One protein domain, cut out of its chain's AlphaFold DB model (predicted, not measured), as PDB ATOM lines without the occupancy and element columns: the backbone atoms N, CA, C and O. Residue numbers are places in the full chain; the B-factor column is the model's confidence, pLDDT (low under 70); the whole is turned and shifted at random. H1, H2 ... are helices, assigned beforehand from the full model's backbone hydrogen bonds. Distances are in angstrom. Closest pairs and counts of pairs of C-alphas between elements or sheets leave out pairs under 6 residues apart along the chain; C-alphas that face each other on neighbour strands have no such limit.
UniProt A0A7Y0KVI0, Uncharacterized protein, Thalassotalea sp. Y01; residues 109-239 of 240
ATOM      1  N   LYS A 109     -51.599 -99.414 -30.523       96.00
ATOM      2  CA  LYS A 109     -50.224 -99.139 -30.989       96.00
ATOM      3  C   LYS A 109     -50.051 -99.454 -32.481       96.00
ATOM      4  O   LYS A 109     -49.584 -98.613 -33.238       96.00
ATOM      5  N   LEU A 110     -50.537-100.614 -32.930       97.00
ATOM      6  CA  LEU A 110     -50.553-100.962 -34.356       97.00
ATOM      7  C   LEU A 110     -51.462-100.016 -35.156       97.00
ATOM      8  O   LEU A 110     -51.143 -99.662 -36.287       97.00
ATOM      9  N   ALA A 111     -52.583 -99.571 -34.582       98.06
ATOM     10  CA  ALA A 111     -53.446 -98.594 -35.240       98.06
ATOM     11  C   ALA A 111     -52.718 -97.263 -35.505       98.06
ATOM     12  O   ALA A 111     -52.949 -96.675 -36.556       98.06
ATOM     13  N   VAL A 112     -51.812 -96.818 -34.623       98.19
ATOM     14  CA  VAL A 112     -50.954 -95.639 -34.869       98.19
ATOM     15  C   VAL A 112     -50.048 -95.870 -36.081       98.19
ATOM     16  O   VAL A 112     -50.020 -95.020 -36.970       98.19
ATOM     17  N   GLN A 113     -49.403 -97.041 -36.184       98.00
ATOM     18  CA  GLN A 113     -48.592 -97.407 -37.357       98.00
ATOM     19  C   GLN A 113     -49.401 -97.334 -38.656       98.00
ATOM     20  O   GLN A 113     -48.975 -96.714 -39.630       98.00
ATOM     21  N   PHE A 114     -50.610 -97.894 -38.664       98.25
ATOM     22  CA  PHE A 114     -51.480 -97.839 -39.839       98.25
ATOM     23  C   PHE A 114     -52.119 -96.463 -40.076       98.25
ATOM     24  O   PHE A 114     -52.525 -96.162 -41.196       98.25
ATOM     25  N   SER A 115     -52.180 -95.600 -39.060       98.38
ATOM     26  CA  SER A 115     -52.572 -94.197 -39.212       98.38
ATOM     27  C   SER A 115     -51.511 -93.413 -39.973       98.38
ATOM     28  O   SER A 115     -51.829 -92.795 -40.988       98.38
ATOM     29  N   ALA A 116     -50.243 -93.542 -39.578       98.38
ATOM     30  CA  ALA A 116     -49.122 -92.968 -40.318       98.38
ATOM     31  C   ALA A 116     -49.002 -93.564 -41.735       98.38
ATOM     32  O   ALA A 116     -48.812 -92.834 -42.707       98.38
ATOM     33  N   TRP A 117     -49.207 -94.877 -41.891       98.50
ATOM     34  CA  TRP A 117     -49.199 -95.516 -43.210       98.50
ATOM     35  C   TRP A 117     -50.319 -95.022 -44.132       98.50
ATOM     36  O   TRP A 117     -50.089 -94.748 -45.308       98.50
ATOM     37  N   SER A 118     -51.528 -94.858 -43.596       98.31
ATOM     38  CA  SER A 118     -52.648 -94.273 -44.336       98.31
ATOM     39  C   SER A 118     -52.336 -92.848 -44.803       98.31
ATOM     40  O   SER A 118     -52.691 -92.478 -45.921       98.31
ATOM     41  N   ILE A 119     -51.632 -92.051 -43.992       98.56
ATOM     42  CA  ILE A 119     -51.165 -90.714 -44.390       98.56
ATOM     43  C   ILE A 119     -50.171 -90.806 -45.554       98.56
ATOM     44  O   ILE A 119     -50.350 -90.110 -46.551       98.56
ATOM     45  N   CYS A 120     -49.196 -91.721 -45.491       98.44
ATOM     46  CA  CYS A 120     -48.259 -91.961 -46.597       98.44
ATOM     47  C   CYS A 120     -49.001 -92.233 -47.918       98.44
ATOM     48  O   CYS A 120     -48.690 -91.643 -48.951       98.44
ATOM     49  N   LYS A 121     -50.029 -93.094 -47.885       98.19
ATOM     50  CA  LYS A 121     -50.829 -93.428 -49.073       98.19
ATOM     51  C   LYS A 121     -51.712 -92.292 -49.568       98.19
ATOM     52  O   LYS A 121     -51.899 -92.149 -50.773       98.19
ATOM     53  N   GLN A 122     -52.208 -91.447 -48.672       98.12
ATOM     54  CA  GLN A 122     -52.926 -90.238 -49.068       98.12
ATOM     55  C   GLN A 122     -52.010 -89.232 -49.769       98.12
ATOM     56  O   GLN A 122     -52.417 -88.676 -50.785       98.12
ATOM     57  N   ILE A 123     -50.770 -89.057 -49.297       98.25
ATOM     58  CA  ILE A 123     -49.777 -88.204 -49.968       98.25
ATOM     59  C   ILE A 123     -49.451 -88.746 -51.367       98.25
ATOM     60  O   ILE A 123     -49.460 -87.986 -52.331       98.25
ATOM     61  N   GLU A 124     -49.210 -90.055 -51.513       97.75
ATOM     62  CA  GLU A 124     -48.968 -90.677 -52.827       97.75
ATOM     63  C   GLU A 124     -50.132 -90.442 -53.802       97.75
ATOM     64  O   GLU A 124     -49.913 -90.071 -54.959       97.75
ATOM     65  N   ARG A 125     -51.373 -90.604 -53.326       97.56
ATOM     66  CA  ARG A 125     -52.583 -90.310 -54.102       97.56
ATOM     67  C   ARG A 125     -52.643 -88.839 -54.514       97.56
ATOM     68  O   ARG A 125     -52.904 -88.546 -55.677       97.56
ATOM     69  N   ASP A 126     -52.401 -87.918 -53.587       97.88
ATOM     70  CA  ASP A 126     -52.511 -86.483 -53.853       97.88
ATOM     71  C   ASP A 126     -51.389 -85.997 -54.797       97.88
ATOM     72  O   ASP A 126     -51.650 -85.183 -55.682       97.88
ATOM     73  N   TYR A 127     -50.184 -86.582 -54.735       97.19
ATOM     74  CA  TYR A 127     -49.152 -86.377 -55.761       97.19
ATOM     75  C   TYR A 127     -49.573 -86.898 -57.142       97.19
ATOM     76  O   TYR A 127     -49.282 -86.243 -58.147       97.19
ATOM     77  N   SER A 128     -50.241 -88.056 -57.215       96.88
ATOM     78  CA  SER A 128     -50.775 -88.567 -58.486       96.88
ATOM     79  C   SER A 128     -51.812 -87.611 -59.066       96.88
ATOM     80  O   SER A 128     -51.708 -87.255 -60.235       96.88
ATOM     81  N   ASN A 129     -52.736 -87.120 -58.237       97.25
ATOM     82  CA  ASN A 129     -53.751 -86.156 -58.660       97.25
ATOM     83  C   ASN A 129     -53.130 -84.866 -59.211       97.25
ATOM     84  O   ASN A 129     -53.515 -84.427 -60.287       97.25
ATOM     85  N   ILE A 130     -52.123 -84.296 -58.536       96.81
ATOM     86  CA  ILE A 130     -51.392 -83.111 -59.030       96.81
ATOM     87  C   ILE A 130     -50.794 -83.374 -60.414       96.81
ATOM     88  O   ILE A 130     -50.934 -82.552 -61.320       96.81
ATOM     89  N   LYS A 131     -50.137 -84.525 -60.589       96.06
ATOM     90  CA  LYS A 131     -49.516 -84.903 -61.862       96.06
ATOM     91  C   LYS A 131     -50.557 -85.086 -62.969       96.06
ATOM     92  O   LYS A 131     -50.298 -84.703 -64.110       96.06
ATOM     93  N   ASP A 132     -51.702 -85.674 -62.647       95.56
ATOM     94  CA  ASP A 132     -52.786 -85.878 -63.600       95.56
ATOM     95  C   ASP A 132     -53.452 -84.550 -63.978       95.56
ATOM     96  O   ASP A 132     -53.640 -84.313 -65.171       95.56
ATOM     97  N   SER A 133     -53.686 -83.635 -63.026       95.50
ATOM     98  CA  SER A 133     -54.144 -82.268 -63.315       95.50
ATOM     99  C   SER A 133     -53.164 -81.546 -64.249       95.50
ATOM    100  O   SER A 133     -53.578 -81.026 -65.281       95.50
ATOM    101  N   GLU A 134     -51.854 -81.587 -63.970       96.44
ATOM    102  CA  GLU A 134     -50.831 -80.989 -64.846       96.44
ATOM    103  C   GLU A 134     -50.842 -81.594 -66.257       96.44
ATOM    104  O   GLU A 134     -50.768 -80.874 -67.256       96.44
ATOM    105  N   LYS A 135     -50.963 -82.922 -66.355       96.50
ATOM    106  CA  LYS A 135     -51.023 -83.633 -67.635       96.50
ATOM    107  C   LYS A 135     -52.279 -83.262 -68.425       96.50
ATOM    108  O   LYS A 135     -52.174 -83.048 -69.629       96.50
ATOM    109  N   MET A 136     -53.441 -83.202 -67.775       94.00
ATOM    110  CA  MET A 136     -54.697 -82.820 -68.422       94.00
ATOM    111  C   MET A 136     -54.648 -81.371 -68.901       94.00
ATOM    112  O   MET A 136     -55.004 -81.110 -70.046       94.00
ATOM    113  N   THR A 137     -54.128 -80.449 -68.086       94.56
ATOM    114  CA  THR A 137     -53.922 -79.051 -68.488       94.56
ATOM    115  C   THR A 137     -53.040 -78.951 -69.734       94.56
ATOM    116  O   THR A 137     -53.407 -78.280 -70.695       94.56
ATOM    117  N   ASP A 138     -51.910 -79.662 -69.772       95.00
ATOM    118  CA  ASP A 138     -51.027 -79.672 -70.944       95.00
ATOM    119  C   ASP A 138     -51.684 -80.286 -72.191       95.00
ATOM    120  O   ASP A 138     -51.409 -79.855 -73.312       95.00
ATOM    121  N   GLN A 139     -52.519 -81.314 -72.019       93.75
ATOM    122  CA  GLN A 139     -53.246 -81.942 -73.123       93.75
ATOM    123  C   GLN A 139     -54.335 -81.028 -73.678       93.75
ATOM    124  O   GLN A 139     -54.434 -80.896 -74.895       93.75
ATOM    125  N   MET A 140     -55.100 -80.363 -72.811       90.88
ATOM    126  CA  MET A 140     -56.134 -79.417 -73.230       90.88
ATOM    127  C   MET A 140     -55.531 -78.198 -73.922       90.88
ATOM    128  O   MET A 140     -56.002 -77.821 -74.988       90.88
ATOM    129  N   ALA A 141     -54.426 -77.650 -73.404       90.06
ATOM    130  CA  ALA A 141     -53.708 -76.564 -74.074       90.06
ATOM    131  C   ALA A 141     -53.265 -76.959 -75.493       90.06
ATOM    132  O   ALA A 141     -53.392 -76.174 -76.433       90.06
ATOM    133  N   LYS A 142     -52.796 -78.203 -75.668       91.38
ATOM    134  CA  LYS A 142     -52.455 -78.731 -76.991       91.38
ATOM    135  C   LYS A 142     -53.688 -78.862 -77.891       91.38
ATOM    136  O   LYS A 142     -53.632 -78.417 -79.027       91.38
ATOM    137  N   ILE A 143     -54.784 -79.442 -77.401       89.19
ATOM    138  CA  ILE A 143     -56.027 -79.603 -78.176       89.19
ATOM    139  C   ILE A 143     -56.568 -78.237 -78.617       89.19
ATOM    140  O   ILE A 143     -56.878 -78.058 -79.789       89.19
ATOM    141  N   ASN A 144     -56.618 -77.255 -77.717       87.38
ATOM    142  CA  ASN A 144     -57.091 -75.913 -78.054       87.38
ATOM    143  C   ASN A 144     -56.220 -75.270 -79.141       87.38
ATOM    144  O   ASN A 144     -56.751 -74.670 -80.073       87.38
ATOM    145  N   SER A 145     -54.898 -75.466 -79.072       87.38
ATOM    146  CA  SER A 145     -53.973 -75.025 -80.120       87.38
ATOM    147  C   SER A 145     -54.190 -75.760 -81.447       87.38
ATOM    148  O   SER A 145     -54.212 -75.113 -82.492       87.38
ATOM    149  N   ASP A 146     -54.335 -77.089 -81.427       90.56
ATOM    150  CA  ASP A 146     -54.444 -77.930 -82.628       90.56
ATOM    151  C   ASP A 146     -55.748 -77.659 -83.403       90.56
ATOM    152  O   ASP A 146     -55.774 -77.763 -84.628       90.56
ATOM    153  N   TYR A 147     -56.824 -77.294 -82.699       89.06
ATOM    154  CA  TYR A 147     -58.157 -77.087 -83.278       89.06
ATOM    155  C   TYR A 147     -58.618 -75.624 -83.291       89.06
ATOM    156  O   TYR A 147     -59.755 -75.360 -83.677       89.06
ATOM    157  N   SER A 148     -57.759 -74.678 -82.887       83.25
ATOM    158  CA  SER A 148     -58.097 -73.248 -82.768       83.25
ATOM    159  C   SER A 148     -59.391 -73.010 -81.977       83.25
ATOM    160  O   SER A 148     -60.232 -72.202 -82.364       83.25
ATOM    161  N   LEU A 149     -59.569 -73.754 -80.883       76.19
ATOM    162  CA  LEU A 149     -60.719 -73.575 -80.004       76.19
ATOM    163  C   LEU A 149     -60.485 -72.315 -79.167       76.19
ATOM    164  O   LEU A 149     -59.584 -72.286 -78.327       76.19
ATOM    165  N   GLU A 150     -61.286 -71.281 -79.414       66.06
ATOM    166  CA  GLU A 150     -61.370 -70.111 -78.542       66.06
ATOM    167  C   GLU A 150     -61.986 -70.553 -77.210       66.06
ATOM    168  O   GLU A 150     -63.141 -70.976 -77.145       66.06
ATOM    169  N   ASP A 151     -61.188 -70.518 -76.145       63.19
ATOM    170  CA  ASP A 151     -61.664 -70.774 -74.791       63.19
ATOM    171  C   ASP A 151     -61.870 -69.442 -74.066       63.19
ATOM    172  O   ASP A 151     -61.084 -69.047 -73.203       63.19
ATOM    173  N   ASP A 152     -62.960 -68.753 -74.407       57.66
ATOM    174  CA  ASP A 152     -63.395 -67.511 -73.749       57.66
ATOM    175  C   ASP A 152     -63.582 -67.679 -72.228       57.66
ATOM    176  O   ASP A 152     -63.628 -66.703 -71.471       57.66
ATOM    177  N   SER A 153     -63.710 -68.924 -71.750       59.00
ATOM    178  CA  SER A 153     -63.836 -69.240 -70.330       59.00
ATOM    179  C   SER A 153     -62.487 -69.265 -69.600       59.00
ATOM    180  O   SER A 153     -62.450 -69.002 -68.395       59.00
ATOM    181  N   ALA A 154     -61.377 -69.489 -70.313       59.09
ATOM    182  CA  ALA A 154     -60.033 -69.520 -69.742       59.09
ATOM    183  C   ALA A 154     -59.519 -68.129 -69.337       59.09
ATOM    184  O   ALA A 154     -58.823 -68.019 -68.329       59.09
ATOM    185  N   GLU A 155     -59.894 -67.058 -70.050       60.47
ATOM    186  CA  GLU A 155     -59.448 -65.689 -69.721       60.47
ATOM    187  C   GLU A 155     -59.998 -65.168 -68.383       60.47
ATOM    188  O   GLU A 155     -59.401 -64.286 -67.763       60.47
ATOM    189  N   LYS A 156     -61.124 -65.718 -67.913       69.00
ATOM    190  CA  LYS A 156     -61.770 -65.334 -66.643       69.00
ATOM    191  C   LYS A 156     -61.599 -66.372 -65.538       69.00
ATOM    192  O   LYS A 156     -62.070 -66.152 -64.420       69.00
ATOM    193  N   ALA A 157     -60.980 -67.509 -65.840       80.25
ATOM    194  CA  ALA A 157     -60.795 -68.576 -64.876       80.25
ATOM    195  C   ALA A 157     -59.686 -68.218 -63.876       80.25
ATOM    196  O   ALA A 157     -58.617 -67.729 -64.238       80.25
ATOM    197  N   GLU A 158     -59.939 -68.487 -62.597       90.50
ATOM    198  CA  GLU A 158     -58.925 -68.363 -61.553       90.50
ATOM    199  C   GLU A 158     -57.772 -69.345 -61.817       90.50
ATOM    200  O   GLU A 158     -57.993 -70.521 -62.115       90.50
ATOM    201  N   VAL A 159     -56.535 -68.853 -61.712       92.94
ATOM    202  CA  VAL A 159     -55.322 -69.634 -61.973       92.94
ATOM    203  C   VAL A 159     -54.690 -70.053 -60.652       92.94
ATOM    204  O   VAL A 159     -54.151 -69.229 -59.919       92.94
ATOM    205  N   PHE A 160     -54.691 -71.357 -60.381       94.00
ATOM    206  CA  PHE A 160     -54.148 -71.949 -59.152       94.00
ATOM    207  C   PHE A 160     -52.677 -72.371 -59.274       94.00
ATOM    208  O   PHE A 160     -52.049 -72.809 -58.306       94.00
ATOM    209  N   GLY A 161     -52.108 -72.280 -60.473       92.88
ATOM    210  CA  GLY A 161     -50.722 -72.629 -60.733       92.88
ATOM    211  C   GLY A 161     -50.401 -72.666 -62.218       92.88
ATOM    212  O   GLY A 161     -51.225 -72.326 -63.066       92.88
ATOM    213  N   LYS A 162     -49.180 -73.099 -62.531       94.69
ATOM    214  CA  LYS A 162     -48.739 -73.341 -63.904       94.69
ATOM    215  C   LYS A 162     -48.083 -74.708 -64.002       94.69
ATOM    216  O   LYS A 162     -47.361 -75.110 -63.089       94.69
ATOM    217  N   THR A 163     -48.311 -75.400 -65.113       95.25
ATOM    218  CA  THR A 163     -47.571 -76.624 -65.435       95.25
ATOM    219  C   THR A 163     -46.116 -76.288 -65.766       95.25
ATOM    220  O   THR A 163     -45.752 -75.131 -65.989       95.25
ATOM    221  N   LYS A 164     -45.262 -77.312 -65.889       94.19
ATOM    222  CA  LYS A 164     -43.867 -77.137 -66.337       94.19
ATOM    223  C   LYS A 164     -43.739 -76.519 -67.733       94.19
ATOM    224  O   LYS A 164     -42.693 -75.962 -68.042       94.19
ATOM    225  N   LYS A 165     -44.777 -76.622 -68.567       94.56
ATOM    226  CA  LYS A 165     -44.826 -76.004 -69.899       94.56
ATOM    227  C   LYS A 165     -45.372 -74.574 -69.877       94.56
ATOM    228  O   LYS A 165     -45.496 -73.962 -70.927       94.56
ATOM    229  N   GLY A 166     -45.696 -74.046 -68.697       93.75
ATOM    230  CA  GLY A 166     -46.218 -72.694 -68.521       93.75
ATOM    231  C   GLY A 166     -47.734 -72.568 -68.687       93.75
ATOM    232  O   GLY A 166     -48.245 -71.460 -68.538       93.75
ATOM    233  N   ASN A 167     -48.452 -73.668 -68.935       93.12
ATOM    234  CA  ASN A 167     -49.906 -73.654 -69.099       93.12
ATOM    235  C   ASN A 167     -50.601 -73.384 -67.758       93.12
ATOM    236  O   ASN A 167     -50.202 -73.939 -66.732       93.12
ATOM    237  N   ALA A 168     -51.628 -72.534 -67.762       93.25
ATOM    238  CA  ALA A 168     -52.369 -72.163 -66.560       93.25
ATOM    239  C   ALA A 168     -53.236 -73.325 -66.055       93.25
ATOM    240  O   ALA A 168     -53.998 -73.920 -66.814       93.25
ATOM    241  N   ILE A 169     -53.132 -73.637 -64.763       93.88
ATOM    242  CA  ILE A 169     -53.951 -74.656 -64.105       93.88
ATOM    243  C   ILE A 169     -55.155 -73.961 -63.471       93.88
ATOM    244  O   ILE A 169     -54.994 -73.182 -62.532       93.88
ATOM    245  N   THR A 170     -56.348 -74.273 -63.967       92.38
ATOM    246  CA  THR A 170     -57.634 -73.715 -63.507       92.38
ATOM    247  C   THR A 170     -58.481 -74.734 -62.732       92.38
ATOM    248  O   THR A 170     -59.588 -74.434 -62.284       92.38
ATOM    249  N   ASP A 171     -57.958 -75.949 -62.536       90.75
ATOM    250  CA  ASP A 171     -58.581 -76.990 -61.723       90.75
ATOM    251  C   ASP A 171     -58.617 -76.576 -60.243       90.75
ATOM    252  O   ASP A 171     -57.588 -76.515 -59.567       90.75
ATOM    253  N   LYS A 172     -59.825 -76.337 -59.724       92.69
ATOM    254  CA  LYS A 172     -60.067 -75.937 -58.328       92.69
ATOM    255  C   LYS A 172     -59.623 -76.988 -57.308       92.69
ATOM    256  O   LYS A 172     -59.412 -76.645 -56.147       92.69
ATOM    257  N   ALA A 173     -59.489 -78.255 -57.703       94.81
ATOM    258  CA  ALA A 173     -58.996 -79.302 -56.814       94.81
ATOM    259  C   ALA A 173     -57.467 -79.256 -56.645       94.81
ATOM    260  O   ALA A 173     -56.952 -79.744 -55.638       94.81
ATOM    261  N   TYR A 174     -56.740 -78.635 -57.581       95.69
ATOM    262  CA  TYR A 174     -55.280 -78.528 -57.561       95.69
ATOM    263  C   TYR A 174     -54.704 -77.960 -56.249       95.69
ATOM    264  O   TYR A 174     -53.865 -78.638 -55.643       95.69
ATOM    265  N   PRO A 175     -55.149 -76.786 -55.744       96.56
ATOM    266  CA  PRO A 175     -54.671 -76.274 -54.460       96.56
ATOM    267  C   PRO A 175     -55.038 -77.210 -53.302       96.56
ATOM    268  O   PRO A 175     -54.203 -77.473 -52.445       96.56
ATOM    269  N   MET A 176     -56.218 -77.846 -53.330       97.19
ATOM    270  CA  MET A 176     -56.628 -78.787 -52.278       97.19
ATOM    271  C   MET A 176     -55.705 -80.010 -52.158       97.19
ATOM    272  O   MET A 176     -55.618 -80.617 -51.087       97.19
ATOM    273  N   PHE A 177     -55.069 -80.454 -53.247       97.25
ATOM    274  CA  PHE A 177     -54.072 -81.527 -53.182       97.25
ATOM    275  C   PHE A 177     -52.764 -81.031 -52.558       97.25
ATOM    276  O   PHE A 177     -52.197 -81.732 -51.720       97.25
ATOM    277  N   LYS A 178     -52.315 -79.820 -52.914       97.31
ATOM    278  CA  LYS A 178     -51.109 -79.203 -52.341       97.31
ATOM    279  C   LYS A 178     -51.250 -78.970 -50.843       97.31
ATOM    280  O   LYS A 178     -50.430 -79.476 -50.085       97.31
ATOM    281  N   ASP A 179     -52.342 -78.339 -50.427       97.75
ATOM    282  CA  ASP A 179     -52.611 -78.031 -49.022       97.75
ATOM    283  C   ASP A 179     -52.631 -79.300 -48.160       97.75
ATOM    284  O   ASP A 179     -52.141 -79.316 -47.032       97.75
ATOM    285  N   ARG A 180     -53.176 -80.407 -48.688       97.81
ATOM    286  CA  ARG A 180     -53.181 -81.697 -47.982       97.81
ATOM    287  C   ARG A 180     -51.788 -82.289 -47.830       97.81
ATOM    288  O   ARG A 180     -51.481 -82.811 -46.760       97.81
ATOM    289  N   ILE A 181     -50.964 -82.218 -48.871       97.94
ATOM    290  CA  ILE A 181     -49.573 -82.677 -48.810       97.94
ATOM    291  C   ILE A 181     -48.797 -81.841 -47.793       97.94
ATOM    292  O   ILE A 181     -48.156 -82.419 -46.922       97.94
ATOM    293  N   GLU A 182     -48.906 -80.513 -47.849       97.94
ATOM    294  CA  GLU A 182     -48.245 -79.602 -46.908       97.94
ATOM    295  C   GLU A 182     -48.689 -79.870 -45.466       97.94
ATOM    296  O   GLU A 182     -47.856 -80.032 -44.573       97.94
ATOM    297  N   HIS A 183     -49.997 -80.035 -45.244       98.19
ATOM    298  CA  HIS A 183     -50.544 -80.419 -43.944       98.19
ATOM    299  C   HIS A 183     -49.935 -81.735 -43.447       98.19
ATOM    300  O   HIS A 183     -49.444 -81.793 -42.323       98.19
ATOM    301  N   PHE A 184     -49.912 -82.788 -44.266       97.69
ATOM    302  CA  PHE A 184     -49.362 -84.081 -43.852       97.69
ATOM    303  C   PHE A 184     -47.832 -84.134 -43.781       97.69
ATOM    304  O   PHE A 184     -47.303 -85.033 -43.133       97.69
ATOM    305  N   GLN A 185     -47.118 -83.214 -44.423       97.62
ATOM    306  CA  GLN A 185     -45.665 -83.098 -44.309       97.62
ATOM    307  C   GLN A 185     -45.242 -82.203 -43.144       97.62
ATOM    308  O   GLN A 185     -44.099 -82.293 -42.718       97.62
ATOM    309  N   SER A 186     -46.139 -81.387 -42.588       98.38
ATOM    310  CA  SER A 186     -45.852 -80.571 -41.403       98.38
ATOM    311  C   SER A 186     -45.955 -81.374 -40.093       98.38
ATOM    312  O   SER A 186     -46.879 -82.188 -39.946       98.38
ATOM    313  N   PRO A 187     -45.080 -81.126 -39.097       98.38
ATOM    314  CA  PRO A 187     -45.214 -81.719 -37.766       98.38
ATOM    315  C   PRO A 187     -46.576 -81.414 -37.121       98.38
ATOM    316  O   PRO A 187     -47.214 -82.301 -36.552       98.38
ATOM    317  N   GLU A 188     -47.074 -80.183 -37.254       98.31
ATOM    318  CA  GLU A 188     -48.349 -79.742 -36.679       98.31
ATOM    319  C   GLU A 188     -49.544 -80.466 -37.307       98.31
ATOM    320  O   GLU A 188     -50.477 -80.888 -36.608       98.31
ATOM    321  N   GLY A 189     -49.535 -80.623 -38.630       98.19
ATOM    322  CA  GLY A 189     -50.613 -81.295 -39.339       98.19
ATOM    323  C   GLY A 189     -50.610 -82.806 -39.109       98.19
ATOM    324  O   GLY A 189     -51.686 -83.396 -38.929       98.19
ATOM    325  N   LEU A 190     -49.435 -83.432 -38.984       98.00
ATOM    326  CA  LEU A 190     -49.307 -84.823 -38.535       98.00
ATOM    327  C   LEU A 190     -49.833 -85.010 -37.121       98.00
ATOM    328  O   LEU A 190     -50.686 -85.874 -36.906       98.00
ATOM    329  N   LEU A 191     -49.408 -84.163 -36.183       97.81
ATOM    330  CA  LEU A 191     -49.880 -84.200 -34.804       97.81
ATOM    331  C   LEU A 191     -51.406 -84.129 -34.759       97.81
ATOM    332  O   LEU A 191     -52.055 -84.978 -34.145       97.81
ATOM    333  N   LYS A 192     -52.006 -83.169 -35.473       98.00
ATOM    334  CA  LYS A 192     -53.467 -83.020 -35.560       98.00
ATOM    335  C   LYS A 192     -54.142 -84.278 -36.112       98.00
ATOM    336  O   LYS A 192     -55.202 -84.666 -35.618       98.00
ATOM    337  N   SER A 193     -53.530 -84.918 -37.106       97.81
ATOM    338  CA  SER A 193     -54.070 -86.104 -37.782       97.81
ATOM    339  C   SER A 193     -53.957 -87.378 -36.935       97.81
ATOM    340  O   SER A 193     -54.859 -88.217 -36.959       97.81
ATOM    341  N   LEU A 194     -52.885 -87.510 -36.152       97.50
ATOM    342  CA  LEU A 194     -52.575 -88.699 -35.352       97.50
ATOM    343  C   LEU A 194     -53.104 -88.624 -33.913       97.50
ATOM    344  O   LEU A 194     -53.254 -89.660 -33.262       97.50
ATOM    345  N   LYS A 195     -53.443 -87.428 -33.412       97.12
ATOM    346  CA  LYS A 195     -53.794 -87.160 -32.004       97.12
ATOM    347  C   LYS A 195     -54.778 -88.154 -31.390       97.12
ATOM    348  O   LYS A 195     -54.596 -88.603 -30.259       97.12
ATOM    349  N   SER A 196     -55.844 -88.497 -32.117       97.00
ATOM    350  CA  SER A 196     -56.867 -89.424 -31.612       97.00
ATOM    351  C   SER A 196     -56.305 -90.829 -31.381       97.00
ATOM    352  O   SER A 196     -56.595 -91.449 -30.355       97.00
ATOM    353  N   ASP A 197     -55.475 -91.315 -32.305       97.44
ATOM    354  CA  ASP A 197     -54.869 -92.644 -32.228       97.44
ATOM    355  C   ASP A 197     -53.783 -92.703 -31.160       97.44
ATOM    356  O   ASP A 197     -53.771 -93.638 -30.359       97.44
ATOM    357  N   LEU A 198     -52.953 -91.663 -31.066       97.62
ATOM    358  CA  LEU A 198     -51.931 -91.536 -30.024       97.62
ATOM    359  C   LEU A 198     -52.551 -91.526 -28.627       97.62
ATOM    360  O   LEU A 198     -52.110 -92.268 -27.746       97.62
ATOM    361  N   LYS A 199     -53.643 -90.775 -28.435       97.81
ATOM    362  CA  LYS A 199     -54.383 -90.763 -27.167       97.81
ATOM    363  C   LYS A 199     -54.916 -92.152 -26.809       97.81
ATOM    364  O   LYS A 199     -54.751 -92.595 -25.674       97.81
ATOM    365  N   LYS A 200     -55.538 -92.863 -27.759       97.62
ATOM    366  CA  LYS A 200     -56.037 -94.236 -27.534       97.62
ATOM    367  C   LYS A 200     -54.905 -95.217 -27.218       97.62
ATOM    368  O   LYS A 200     -55.088 -96.111 -26.397       97.62
ATOM    369  N   ALA A 201     -53.741 -95.029 -27.838       97.44
ATOM    370  CA  ALA A 201     -52.546 -95.835 -27.611       97.44
ATOM    371  C   ALA A 201     -51.778 -95.472 -26.328       97.44
ATOM    372  O   ALA A 201     -50.829 -96.176 -25.991       97.44
ATOM    373  N   LYS A 202     -52.196 -94.424 -25.599       97.38
ATOM    374  CA  LYS A 202     -51.485 -93.858 -24.439       97.38
ATOM    375  C   LYS A 202     -50.065 -93.375 -24.783       97.38
ATOM    376  O   LYS A 202     -49.151 -93.532 -23.985       97.38
ATOM    377  N   LEU A 203     -49.901 -92.783 -25.968       96.31
ATOM    378  CA  LEU A 203     -48.628 -92.273 -26.502       96.31
ATOM    379  C   LEU A 203     -48.584 -90.737 -26.586       96.31
ATOM    380  O   LEU A 203     -47.784 -90.173 -27.322       96.31
ATOM    381  N   SER A 204     -49.440 -90.036 -25.837       95.75
ATOM    382  CA  SER A 204     -49.482 -88.565 -25.853       95.75
ATOM    383  C   SER A 204     -48.197 -87.903 -25.345       95.75
ATOM    384  O   SER A 204     -47.961 -86.747 -25.659       95.75
ATOM    385  N   SER A 205     -47.352 -88.605 -24.585       95.25
ATOM    386  CA  SER A 205     -46.067 -88.064 -24.117       95.25
ATOM    387  C   SER A 205     -45.022 -87.912 -25.224       95.25
ATOM    388  O   SER A 205     -44.096 -87.130 -25.054       95.25
ATOM    389  N   ILE A 206     -45.164 -88.639 -26.337       95.88
ATOM    390  CA  ILE A 206     -44.212 -88.630 -27.463       95.88
ATOM    391  C   ILE A 206     -44.812 -87.999 -28.726       95.88
ATOM    392  O   ILE A 206     -44.253 -88.126 -29.812       95.88
ATOM    393  N   GLU A 207     -45.979 -87.354 -28.629       95.88
ATOM    394  CA  GLU A 207     -46.743 -86.940 -29.810       95.88
ATOM    395  C   GLU A 207     -46.013 -85.896 -30.668       95.88
ATOM    396  O   GLU A 207     -46.058 -85.981 -31.895       95.88
ATOM    397  N   THR A 208     -45.294 -84.962 -30.039       96.00
ATOM    398  CA  THR A 208     -44.489 -83.947 -30.734       96.00
ATOM    399  C   THR A 208     -43.276 -84.565 -31.423       96.00
ATOM    400  O   THR A 208     -43.093 -84.367 -32.620       96.00
ATOM    401  N   GLU A 209     -42.483 -85.354 -30.693       96.38
ATOM    402  CA  GLU A 209     -41.279 -86.002 -31.226       96.38
ATOM    403  C   GLU A 209     -41.616 -86.949 -32.383       96.38
ATOM    404  O   GLU A 209     -40.991 -86.903 -33.443       96.38
ATOM    405  N   LEU A 210     -42.657 -87.769 -32.216       97.06
ATOM    406  CA  LEU A 210     -43.087 -88.698 -33.251       97.06
ATOM    407  C   LEU A 210     -43.604 -87.971 -34.497       97.06
ATOM    408  O   LEU A 210     -43.321 -88.397 -35.616       97.06
ATOM    409  N   SER A 211     -44.352 -86.877 -34.322       97.94
ATOM    410  CA  SER A 211     -44.846 -86.090 -35.457       97.94
ATOM    411  C   SER A 211     -43.699 -85.427 -36.219       97.94
ATOM    412  O   SER A 211     -43.742 -85.396 -37.447       97.94
ATOM    413  N   GLN A 212     -42.653 -84.972 -35.521       98.19
ATOM    414  CA  GLN A 212     -41.444 -84.451 -36.159       98.19
ATOM    415  C   GLN A 212     -40.718 -85.539 -36.958       98.19
ATOM    416  O   GLN A 212     -40.469 -85.360 -38.144       98.19
ATOM    417  N   ALA A 213     -40.452 -86.701 -36.356       97.75
ATOM    418  CA  ALA A 213     -39.739 -87.784 -37.036       97.75
ATOM    419  C   ALA A 213     -40.484 -88.295 -38.283       97.75
ATOM    420  O   ALA A 213     -39.880 -88.582 -39.318       97.75
ATOM    421  N   LEU A 214     -41.815 -88.395 -38.202       98.12
ATOM    422  CA  LEU A 214     -42.645 -88.743 -39.354       98.12
ATOM    423  C   LEU A 214     -42.644 -87.634 -40.417       98.12
ATOM    424  O   LEU A 214     -42.587 -87.958 -41.599       98.12
ATOM    425  N   SER A 215     -42.679 -86.358 -40.022       98.38
ATOM    426  CA  SER A 215     -42.563 -85.214 -40.940       98.38
ATOM    427  C   SER A 215     -41.249 -85.277 -41.720       98.38
ATOM    428  O   SER A 215     -41.270 -85.283 -42.953       98.38
ATOM    429  N   ASP A 216     -40.127 -85.449 -41.018       98.12
ATOM    430  CA  ASP A 216     -38.794 -85.547 -41.618       98.12
ATOM    431  C   ASP A 216     -38.736 -86.683 -42.650       98.12
ATOM    432  O   ASP A 216     -38.279 -86.500 -43.782       98.12
ATOM    433  N   TYR A 217     -39.281 -87.853 -42.301       98.19
ATOM    434  CA  TYR A 217     -39.381 -88.978 -43.224       98.19
ATOM    435  C   TYR A 217     -40.243 -88.654 -44.450       98.19
ATOM    436  O   TYR A 217     -39.811 -88.888 -45.583       98.19
ATOM    437  N   LEU A 218     -41.434 -88.082 -44.251       97.38
ATOM    438  CA  LEU A 218     -42.372 -87.767 -45.330       97.38
ATOM    439  C   LEU A 218     -41.846 -86.705 -46.304       97.38
ATOM    440  O   LEU A 218     -42.247 -86.708 -47.472       97.38
ATOM    441  N   ILE A 219     -40.958 -85.822 -45.840       96.94
ATOM    442  CA  ILE A 219     -40.254 -84.827 -46.658       96.94
ATOM    443  C   ILE A 219     -39.057 -85.460 -47.386       96.94
ATOM    444  O   ILE A 219     -38.818 -85.158 -48.556       96.94
ATOM    445  N   SER A 220     -38.320 -86.361 -46.726       96.25
ATOM    446  CA  SER A 220     -37.079 -86.952 -47.256       96.25
ATOM    447  C   SER A 220     -37.269 -87.864 -48.475       96.25
ATOM    448  O   SER A 220     -36.348 -88.048 -49.272       96.25
ATOM    449  N   THR A 221     -38.457 -88.452 -48.645       93.50
ATOM    450  CA  THR A 221     -38.753 -89.393 -49.729       93.50
ATOM    451  C   THR A 221     -40.159 -89.192 -50.284       93.50
ATOM    452  O   THR A 221     -41.041 -88.641 -49.638       93.50
ATOM    453  N   LYS A 222     -40.379 -89.681 -51.507       86.62
ATOM    454  CA  LYS A 222     -41.702 -89.773 -52.151       86.62
ATOM    455  C   LYS A 222     -42.153 -91.218 -52.369       86.62
ATOM    456  O   LYS A 222     -43.156 -91.461 -53.030       86.62
ATOM    457  N   ARG A 223     -41.364 -92.185 -51.893       90.69
ATOM    458  CA  ARG A 223     -41.652 -93.622 -51.972       90.69
ATOM    459  C   ARG A 223     -41.672 -94.171 -50.561       90.69
ATOM    460  O   ARG A 223     -40.621 -94.489 -50.006       90.69
ATOM    461  N   TYR A 224     -42.864 -94.247 -49.989       96.25
ATOM    462  CA  TYR A 224     -43.015 -94.624 -48.597       96.25
ATOM    463  C   TYR A 224     -43.070 -96.140 -48.445       96.25
ATOM    464  O   TYR A 224     -43.773 -96.844 -49.171       96.25
ATOM    465  N   GLN A 225     -42.345 -96.642 -47.454       96.75
ATOM    466  CA  GLN A 225     -42.345 -98.041 -47.059       96.75
ATOM    467  C   GLN A 225     -42.966 -98.201 -45.673       96.75
ATOM    468  O   GLN A 225     -42.636 -97.461 -44.746       96.75
ATOM    469  N   LEU A 226     -43.838 -99.200 -45.525       96.31
ATOM    470  CA  LEU A 226     -44.470 -99.512 -44.245       96.31
ATOM    471  C   LEU A 226     -43.445 -99.932 -43.181       96.31
ATOM    472  O   LEU A 226     -43.637 -99.608 -42.017       96.31
ATOM    473  N   ALA A 227     -42.365-100.618 -43.571       97.19
ATOM    474  CA  ALA A 227     -41.283-100.994 -42.656       97.19
ATOM    475  C   ALA A 227     -40.669 -99.755 -41.987       97.19
ATOM    476  O   ALA A 227     -40.715 -99.648 -40.772       97.19
ATOM    477  N   MET A 228     -40.280 -98.748 -42.774       97.69
ATOM    478  CA  MET A 228     -39.726 -97.497 -42.241       97.69
ATOM    479  C   MET A 228     -40.697 -96.765 -41.305       97.69
ATOM    480  O   MET A 228     -40.288 -96.228 -40.286       97.69
ATOM    481  N   VAL A 229     -41.998 -96.751 -41.623       97.38
ATOM    482  CA  VAL A 229     -43.019 -96.158 -40.736       97.38
ATOM    483  C   VAL A 229     -43.094 -96.904 -39.403       97.38
ATOM    484  O   VAL A 229     -43.257 -96.272 -38.359       97.38
ATOM    485  N   ARG A 230     -42.999 -98.240 -39.432       96.75
ATOM    486  CA  ARG A 230     -42.980 -99.067 -38.221       96.75
ATOM    487  C   ARG A 230     -41.738 -98.786 -37.399       96.75
ATOM    488  O   ARG A 230     -41.902 -98.479 -36.229       96.75
ATOM    489  N   ASP A 231     -40.566 -98.796 -38.024       96.44
ATOM    490  CA  ASP A 231     -39.288 -98.537 -37.360       96.44
ATOM    491  C   ASP A 231     -39.314 -97.165 -36.673       96.44
ATOM    492  O   ASP A 231     -39.098 -97.071 -35.470       96.44
ATOM    493  N   ILE A 232     -39.750 -96.113 -37.388       96.56
ATOM    494  CA  ILE A 232     -39.871 -94.767 -36.813       96.56
ATOM    495  C   ILE A 232     -40.730 -94.777 -35.546       96.56
ATOM    496  O   ILE A 232     -40.344 -94.187 -34.540       96.56
ATOM    497  N   ILE A 233     -41.894 -95.424 -35.584       95.56
ATOM    498  CA  ILE A 233     -42.809 -95.463 -34.439       95.56
ATOM    499  C   ILE A 233     -42.245 -96.328 -33.311       95.56
ATOM    500  O   ILE A 233     -42.309 -95.924 -32.151       95.56
ATOM    501  N   ASP A 234     -41.714 -97.501 -33.633       94.25
ATOM    502  CA  ASP A 234     -41.260 -98.480 -32.654       94.25
ATOM    503  C   ASP A 234     -40.021 -97.984 -31.899       94.25
ATOM    504  O   ASP A 234     -39.968 -98.165 -30.682       94.25
ATOM    505  N   ASP A 235     -39.110 -97.261 -32.558       92.94
ATOM    506  CA  ASP A 235     -37.957 -96.610 -31.918       92.94
ATOM    507  C   ASP A 235     -38.402 -95.658 -30.794       92.94
ATOM    508  O   ASP A 235     -37.925 -95.739 -29.663       92.94
ATOM    509  N   ARG A 236     -39.403 -94.800 -31.054       91.56
ATOM    510  CA  ARG A 236     -39.870 -93.798 -30.071       91.56
ATOM    511  C   ARG A 236     -40.790 -94.398 -29.016       91.56
ATOM    512  O   ARG A 236     -40.855 -93.907 -27.892       91.56
ATOM    513  N   VAL A 237     -41.530 -95.450 -29.360       87.88
ATOM    514  CA  VAL A 237     -42.387 -96.155 -28.397       87.88
ATOM    515  C   VAL A 237     -41.555 -96.979 -27.416       87.88
ATOM    516  O   VAL A 237     -41.953 -97.095 -26.256       87.88
ATOM    517  N   ASN A 238     -40.447 -97.566 -27.871       82.25
ATOM    518  CA  ASN A 238     -39.610 -98.447 -27.058       82.25
ATOM    519  C   ASN A 238     -38.369 -97.753 -26.474       82.25
ATOM    520  O   ASN A 238     -37.748 -98.327 -25.582       82.25
ATOM    521  N   GLY A 239     -38.052 -96.527 -26.903       63.81
ATOM    522  CA  GLY A 239     -36.959 -95.725 -26.352       63.81
ATOM    523  C   GLY A 239     -35.576 -96.302 -26.654       63.81
ATOM    524  O   GLY A 239     -34.744 -96.352 -25.748       63.81
TER     525      GLY A 239
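Overview. This is residues 109 to 239 of the 240 residues of an uncharacterized protein of Thalassotalea sp. Y01 (UniProt A0A7Y0KVI0). One long helix, H1, makes the length of a rod; H2 folds back beside it, H3, H4 and H5 cluster as a head at its first end, and residues 143 to 148 stick out at the other. The printed part has 131 residues with five named helices, H1 to H5, all helix. It is loose, with a radius of gyration of the C-alphas of 19.4 A and spans of 64 by 25 by 19 A.

Arrangement. H1, residues 109 to 147, and H2, residues 173 to 185, form a hairpin; their closest C-alphas, Asp 126 and Phe 177, are 5.2 A apart. H3, residues 187 to 201, touches H4, residues 204 to 220; the closest C-alphas, Pro 187 and Gln 212, are 4.9 A apart. H5, residues 226 to 238, touches H1 at residues 113 to 117 alone; the closest C-alphas, Gln 113 and Arg 230, are 5.9 A apart. Every O i to N i+4 pair is within hydrogen-bond range in H1 and H2, 9 of 11 in H3, 11 of 13 in H4, 8 of 9 in H5.

Along the chain. H1 runs 57.3 A from C-alpha 109 at (-50.224, -99.139, -30.989); H5 ends at C-alpha 238 at (-39.610, -98.447, -27.058).

Size, cuts and confidence. The printed part has no cut; H1 to H2 is a long link of 25 residues. Residues 150 to 156 and 239 have pLDDT under 70.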